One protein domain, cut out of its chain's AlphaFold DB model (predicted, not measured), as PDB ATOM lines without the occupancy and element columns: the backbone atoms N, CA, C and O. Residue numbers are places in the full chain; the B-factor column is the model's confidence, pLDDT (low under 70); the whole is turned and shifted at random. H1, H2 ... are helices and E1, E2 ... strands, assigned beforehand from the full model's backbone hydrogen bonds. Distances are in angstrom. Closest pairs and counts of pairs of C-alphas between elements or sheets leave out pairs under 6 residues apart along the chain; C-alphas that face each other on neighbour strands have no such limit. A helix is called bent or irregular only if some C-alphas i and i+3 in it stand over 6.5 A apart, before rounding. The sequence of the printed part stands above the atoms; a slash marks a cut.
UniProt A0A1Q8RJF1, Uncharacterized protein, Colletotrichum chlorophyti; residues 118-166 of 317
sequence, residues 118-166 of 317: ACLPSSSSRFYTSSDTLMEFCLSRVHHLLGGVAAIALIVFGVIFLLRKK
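AT A GLANCE: This is residues 118 to 166 of the 317 residues of an uncharacterized protein of Colletotrichum chlorophyti (UniProt A0A1Q8RJF1). A small head, made of two short parallel strands with an irregular short helix and a loop between them, bears one long helix, H2, that sticks out from it as a single arm and makes most of the length. Residues 141 to 166, of which 143 to 166 belong to H2, stand free. The printed part has 49 residues, with two named strands and two named helices in the order E1, H1, E2, H2; the two-strand sheet, E1 beside E2, is parallel. The class is mixed, helices and strands, and the whole is extended, with a radius of gyration of the C-alphas of 18.7 A and spans of 58 by 16 by 14 A.

IN THESE COORDINATES: E1 is residues 118 to 121, 10.0 A from first to last C-alpha, and begins with C-alpha 118 at (-57.190, -34.605, 31.005). H1 is residues 122 to 126, 8.4 A long; it is irregular, with C-alphas 123 and 126 7.1 A apart. E2 is residues 135 to 138, 8.9 A long, with C-alpha 135 at (-56.956, -30.568, 28.203). H2 is residues 143 to 166, 35.4 A long, and ends with C-alpha 166 at (-4.995, -19.200, 34.941).

HOW THE PARTS SIT: E1 and E2 are parallel neighbours, with 45 degrees between their directions. C-alphas 120 and 137 face each other at 4.7 A. N 120 and O 136 are within hydrogen-bond range at 2.9 A, as are N 138 and O 120 at 2.9 A. E1, H1 and E2 form a strand-helix-strand unit, two parallel neighbour strands with a helix between them along the chain, and its crossover is right-handed. The closest C-alphas of H1 and E2 are those of Ser 122 and Phe 137, 5.6 A apart. H2 is apart from E1 and from H1. In H2, 19 of 20 O i to N i+4 pairs are within hydrogen-bond range; in H1, 0 of 1 is, while 1 of 2 O i to N i+3 pairs is.

THE WHOLE: The two C-alphas farthest apart are those of Asp 132 and Lys 166, at 58.6 A, and the first and last printed C-alphas are 54.6 A apart. The printed part has no cut. The links E1 to H1, with no residue between, and E2 to H2, with 4 residues, are tight; H1 to E2, with 8 residues, is a short link. The mean pLDDT of the printed part is 76.9, and the model's confidence is under 70 in residues 129 to 133 and 139 to 148, of which 143 to 148 belong to H2.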
ATOM      1  N   ALA A 118     -58.023 -33.603  31.632       80.88
ATOM      2  CA  ALA A 118     -57.190 -34.605  31.005       80.88
ATOM      3  C   ALA A 118     -55.887 -33.982  30.529       80.88
ATOM      4  O   ALA A 118     -55.743 -32.771  30.364       80.88
ATOM      5  N   CYS A 119     -54.923 -34.862  30.345       80.12
ATOM      6  CA  CYS A 119     -53.553 -34.483  30.155       80.12
ATOM      7  C   CYS A 119     -53.090 -35.144  28.849       80.12
ATOM      8  O   CYS A 119     -53.001 -36.371  28.756       80.12
ATOM      9  N   LEU A 120     -52.910 -34.334  27.802       84.31
ATOM     10  CA  LEU A 120     -52.574 -34.813  26.459       84.31
ATOM     11  C   LEU A 120     -51.052 -34.932  26.303       84.31
ATOM     12  O   LEU A 120     -50.323 -34.018  26.700       84.31
ATOM     13  N   PRO A 121     -50.537 -36.002  25.673       80.06
ATOM     14  CA  PRO A 121     -49.129 -36.062  25.319       80.06
ATOM     15  C   PRO A 121     -48.809 -34.964  24.296       80.06
ATOM     16  O   PRO A 121     -49.543 -34.766  23.327       80.06
ATOM     17  N   SER A 122     -47.689 -34.259  24.480       77.00
ATOM     18  CA  SER A 122     -47.271 -33.172  23.575       77.00
ATOM     19  C   SER A 122     -47.129 -33.596  22.109       77.00
ATOM     20  O   SER A 122     -47.305 -32.767  21.216       77.00
ATOM     21  N   SER A 123     -46.860 -34.876  21.830       83.31
ATOM     22  CA  SER A 123     -46.840 -35.417  20.463       83.31
ATOM     23  C   SER A 123     -48.191 -35.289  19.752       83.31
ATOM     24  O   SER A 123     -48.224 -35.165  18.529       83.31
ATOM     25  N   SER A 124     -49.290 -35.244  20.509       83.44
ATOM     26  CA  SER A 124     -50.647 -35.088  19.988       83.44
ATOM     27  C   SER A 124     -51.060 -33.632  19.772       83.44
ATOM     28  O   SER A 124     -52.142 -33.386  19.248       83.44
ATOM     29  N   SER A 125     -50.209 -32.654  20.102       81.62
ATOM     30  CA  SER A 125     -50.513 -31.222  19.919       81.62
ATOM     31  C   SER A 125     -50.836 -30.831  18.479       81.62
ATOM     32  O   SER A 125     -51.562 -29.873  18.248       81.62
ATOM     33  N   ARG A 126     -50.355 -31.603  17.498       83.19
ATOM     34  CA  ARG A 126     -50.658 -31.375  16.077       83.19
ATOM     35  C   ARG A 126     -52.085 -31.757  15.689       83.19
ATOM     36  O   ARG A 126     -52.553 -31.314  14.647       83.19
ATOM     37  N   PHE A 127     -52.749 -32.587  16.493       81.19
ATOM     38  CA  PHE A 127     -54.083 -33.117  16.204       81.19
ATOM     39  C   PHE A 127     -55.184 -32.455  17.035       81.19
ATOM     40  O   PHE A 127     -56.355 -32.593  16.694       81.19
ATOM     41  N   TYR A 128     -54.826 -31.726  18.097       78.25
ATOM     42  CA  TYR A 128     -55.782 -31.087  18.996       78.25
ATOM     43  C   TYR A 128     -55.463 -29.603  19.159       78.25
ATOM     44  O   TYR A 128     -54.412 -29.224  19.674       78.25
ATOM     45  N   THR A 129     -56.395 -28.751  18.742       69.75
ATOM     46  CA  THR A 129     -56.357 -27.312  19.000       69.75
ATOM     47  C   THR A 129     -56.841 -27.029  20.422       69.75
ATOM     48  O   THR A 129     -57.971 -27.341  20.790       69.75
ATOM     49  N   SER A 130     -55.963 -26.423  21.223       63.09
ATOM     50  CA  SER A 130     -56.115 -26.135  22.661       63.09
ATOM     51  C   SER A 130     -57.271 -25.185  23.035       63.09
ATOM     52  O   SER A 130     -57.417 -24.846  24.206       63.09
ATOM     53  N   SER A 131     -58.067 -24.700  22.078       65.06
ATOM     54  CA  SER A 131     -59.055 -23.641  22.316       65.06
ATOM     55  C   SER A 131     -60.300 -24.112  23.077       65.06
ATOM     56  O   SER A 131     -60.814 -23.360  23.904       65.06
ATOM     57  N   ASP A 132     -60.747 -25.352  22.849       58.62
ATOM     58  CA  ASP A 132     -62.044 -25.836  23.359       58.62
ATOM     59  C   ASP A 132     -61.962 -26.980  24.361       58.62
ATOM     60  O   ASP A 132     -62.932 -27.283  25.054       58.62
ATOM     61  N   THR A 133     -60.810 -27.628  24.474       61.69
ATOM     62  CA  THR A 133     -60.677 -28.766  25.373       61.69
ATOM     63  C   THR A 133     -60.036 -28.297  26.670       61.69
ATOM     64  O   THR A 133     -58.988 -27.660  26.662       61.69
ATOM     65  N   LEU A 134     -60.664 -28.618  27.807       72.75
ATOM     66  CA  LEU A 134     -60.092 -28.562  29.165       72.75
ATOM     67  C   LEU A 134     -58.899 -29.534  29.305       72.75
ATOM     68  O   LEU A 134     -58.746 -30.210  30.319       72.75
ATOM     69  N   MET A 135     -58.094 -29.681  28.259       79.38
ATOM     70  CA  MET A 135     -56.956 -30.568  28.203       79.38
ATOM     71  C   MET A 135     -55.698 -29.728  28.157       79.38
ATOM     72  O   MET A 135     -55.504 -28.903  27.268       79.38
ATOM     73  N   GLU A 136     -54.840 -29.961  29.132       78.38
ATOM     74  CA  GLU A 136     -53.526 -29.353  29.173       78.38
ATOM     75  C   GLU A 136     -52.532 -30.356  28.598       78.38
ATOM     76  O   GLU A 136     -52.658 -31.572  28.779       78.38
ATOM     77  N   PHE A 137     -51.546 -29.871  27.850       78.69
ATOM     78  CA  PHE A 137     -50.476 -30.750  27.417       78.69
ATOM     79  C   PHE A 137     -49.648 -31.108  28.644       78.69
ATOM     80  O   PHE A 137     -49.002 -30.232  29.220       78.69
ATOM     81  N   CYS A 138     -49.601 -32.394  29.013       76.75
ATOM     82  CA  CYS A 138     -48.543 -32.850  29.903       76.75
ATOM     83  C   CYS A 138     -47.261 -32.813  29.090       76.75
ATOM     84  O   CYS A 138     -46.801 -33.798  28.505       76.75
ATOM     85  N   LEU A 139     -46.638 -31.648  29.075       59.94
ATOM     86  CA  LEU A 139     -45.204 -31.647  29.170       59.94
ATOM     87  C   LEU A 139     -44.941 -32.255  30.540       59.94
ATOM     88  O   LEU A 139     -45.194 -31.647  31.580       59.94
ATOM     89  N   SER A 140     -44.590 -33.540  30.521       53.50
ATOM     90  CA  SER A 140     -44.094 -34.256  31.682       53.50
ATOM     91  C   SER A 140     -43.221 -33.284  32.474       53.50
ATOM     92  O   SER A 140     -42.416 -32.557  31.888       53.50
ATOM     93  N   ARG A 141     -43.419 -33.200  33.795       51.38
ATOM     94  CA  ARG A 141     -42.692 -32.308  34.720       51.38
ATOM     95  C   ARG A 141     -41.181 -32.630  34.809       51.38
ATOM     96  O   ARG A 141     -40.566 -32.549  35.859       51.38
ATOM     97  N   VAL A 142     -40.566 -32.978  33.685       51.56
ATOM     98  CA  VAL A 142     -39.143 -33.061  33.367       51.56
ATOM     99  C   VAL A 142     -38.571 -31.660  33.087       51.56
ATOM    100  O   VAL A 142     -37.370 -31.513  32.880       51.56
ATOM    101  N   HIS A 143     -39.381 -30.595  33.146       45.38
ATOM    102  CA  HIS A 143     -38.908 -29.217  32.968       45.38
ATOM    103  C   HIS A 143     -37.870 -28.762  34.010       45.38
ATOM    104  O   HIS A 143     -37.097 -27.854  33.718       45.38
ATOM    105  N   HIS A 144     -37.737 -29.434  35.162       47.00
ATOM    106  CA  HIS A 144     -36.586 -29.197  36.046       47.00
ATOM    107  C   HIS A 144     -35.307 -29.920  35.610       47.00
ATOM    108  O   HIS A 144     -34.211 -29.424  35.863       47.00
ATOM    109  N   LEU A 145     -35.413 -31.049  34.910       53.09
ATOM    110  CA  LEU A 145     -34.242 -31.785  34.436       53.09
ATOM    111  C   LEU A 145     -33.657 -31.142  33.175       53.09
ATOM    112  O   LEU A 145     -32.446 -30.964  33.106       53.09
ATOM    113  N   LEU A 146     -34.475 -30.695  32.215       54.69
ATOM    114  CA  LEU A 146     -33.934 -30.061  31.002       54.69
ATOM    115  C   LEU A 146     -33.364 -28.652  31.252       54.69
ATOM    116  O   LEU A 146     -32.323 -28.314  30.690       54.69
ATOM    117  N   GLY A 147     -33.981 -27.854  32.133       55.50
ATOM    118  CA  GLY A 147     -33.427 -26.554  32.537       55.50
ATOM    119  C   GLY A 147     -32.188 -26.688  33.431       55.50
ATOM    120  O   GLY A 147     -31.208 -25.962  33.258       55.50
ATOM    121  N   GLY A 148     -32.194 -27.665  34.346       64.38
ATOM    122  CA  GLY A 148     -31.068 -27.937  35.239       64.38
ATOM    123  C   GLY A 148     -29.825 -28.434  34.501       64.38
ATOM    124  O   GLY A 148     -28.723 -27.969  34.784       64.38
ATOM    125  N   VAL A 149     -29.980 -29.317  33.509       79.94
ATOM    126  CA  VAL A 149     -28.838 -29.847  32.741       79.94
ATOM    127  C   VAL A 149     -28.135 -28.739  31.948       79.94
ATOM    128  O   VAL A 149     -26.905 -28.699  31.931       79.94
ATOM    129  N   ALA A 150     -28.879 -27.790  31.370       82.75
ATOM    130  CA  ALA A 150     -28.287 -26.637  30.690       82.75
ATOM    131  C   ALA A 150     -27.517 -25.719  31.662       82.75
ATOM    132  O   ALA A 150     -26.400 -25.297  31.360       82.75
ATOM    133  N   ALA A 151     -28.065 -25.459  32.854       88.19
ATOM    134  CA  ALA A 151     -27.395 -24.652  33.875       88.19
ATOM    135  C   ALA A 151     -26.118 -25.327  34.411       88.19
ATOM    136  O   ALA A 151     -25.075 -24.679  34.521       88.19
ATOM    137  N   ILE A 152     -26.160 -26.637  34.678       88.88
ATOM    138  CA  ILE A 152     -24.994 -27.411  35.128       88.88
ATOM    139  C   ILE A 152     -23.907 -27.416  34.046       88.88
ATOM    140  O   ILE A 152     -22.734 -27.204  34.357       88.88
ATOM    141  N   ALA A 153     -24.282 -27.582  32.773       92.81
ATOM    142  CA  ALA A 153     -23.336 -27.527  31.663       92.81
ATOM    143  C   ALA A 153     -22.615 -26.168  31.587       92.81
ATOM    144  O   ALA A 153     -21.394 -26.143  31.423       92.81
ATOM    145  N   LEU A 154     -23.325 -25.048  31.779       93.88
ATOM    146  CA  LEU A 154     -22.722 -23.708  31.796       93.88
ATOM    147  C   LEU A 154     -21.767 -23.499  32.979       93.88
ATOM    148  O   LEU A 154     -20.699 -22.913  32.796       93.88
ATOM    149  N   ILE A 155     -22.103 -24.012  34.166       94.50
ATOM    150  CA  ILE A 155     -21.225 -23.933  35.345       94.50
ATOM    151  C   ILE A 155     -19.928 -24.710  35.091       94.50
ATOM    152  O   ILE A 155     -18.837 -24.174  35.299       94.50
ATOM    153  N   VAL A 156     -20.025 -25.944  34.582       96.44
ATOM    154  CA  VAL A 156     -18.848 -26.770  34.262       96.44
ATOM    155  C   VAL A 156     -17.980 -26.092  33.195       96.44
ATOM    156  O   VAL A 156     -16.756 -26.028  33.346       96.44
ATOM    157  N   PHE A 157     -18.592 -25.513  32.157       96.00
ATOM    158  CA  PHE A 157     -17.859 -24.784  31.117       96.00
ATOM    159  C   PHE A 157     -17.159 -23.531  31.667       96.00
ATOM    160  O   PHE A 157     -16.001 -23.270  31.325       96.00
ATOM    161  N   GLY A 158     -17.816 -22.793  32.567       96.19
ATOM    162  CA  GLY A 158     -17.245 -21.631  33.249       96.19
ATOM    163  C   GLY A 158     -16.021 -21.984  34.100       96.19
ATOM    164  O   GLY A 158     -14.988 -21.315  34.004       96.19
ATOM    165  N   VAL A 159     -16.085 -23.077  34.868       95.81
ATOM    166  CA  VAL A 159     -14.951 -23.558  35.680       95.81
ATOM    167  C   VAL A 159     -13.770 -23.965  34.792       95.81
ATOM    168  O   VAL A 159     -12.636 -23.556  35.053       95.81
ATOM    169  N   ILE A 160     -14.009 -24.700  33.699       95.00
ATOM    170  CA  ILE A 160     -12.945 -25.094  32.758       95.00
ATOM    171  C   ILE A 160     -12.299 -23.865  32.103       95.00
ATOM    172  O   ILE A 160     -11.071 -23.809  31.964       95.00
ATOM    173  N   PHE A 161     -13.095 -22.863  31.723       94.38
ATOM    174  CA  PHE A 161     -12.590 -21.627  31.123       94.38
ATOM    175  C   PHE A 161     -11.708 -20.830  32.101       94.38
ATOM    176  O   PHE A 161     -10.622 -20.379  31.724       94.38
ATOM    177  N   LEU A 162     -12.110 -20.731  33.373       92.81
ATOM    178  CA  LEU A 162     -11.314 -20.087  34.426       92.81
ATOM    179  C   LEU A 162      -9.990 -20.821  34.690       92.81
ATOM    180  O   LEU A 162      -8.939 -20.182  34.799       92.81
ATOM    181  N   LEU A 163     -10.009 -22.157  34.716       90.94
ATOM    182  CA  LEU A 163      -8.796 -22.964  34.889       90.94
ATOM    183  C   LEU A 163      -7.836 -22.839  33.694       90.94
ATOM    184  O   LEU A 163      -6.619 -22.794  33.882       90.94
ATOM    185  N   ARG A 164      -8.357 -22.722  32.466       88.19
ATOM    186  CA  ARG A 164      -7.531 -22.484  31.270       88.19
ATOM    187  C   ARG A 164      -6.939 -21.079  31.235       88.19
ATOM    188  O   ARG A 164      -5.790 -20.937  30.820       88.19
ATOM    189  N   LYS A 165      -7.669 -20.062  31.705       86.19
ATOM    190  CA  LYS A 165      -7.152 -18.689  31.781       86.19
ATOM    191  C   LYS A 165      -5.965 -18.599  32.746       86.19
ATOM    192  O   LYS A 165      -4.928 -18.066  32.370       86.19
ATOM    193  N   LYS A 166      -6.063 -19.230  33.924       79.56
ATOM    194  CA  LYS A 166      -4.995 -19.200  34.941       79.56
ATOM    195  C   LYS A 166      -3.690 -19.871  34.483       79.56
ATOM    196  O   LYS A 166      -2.612 -19.475  34.915       79.56
TER     197      LYS A 166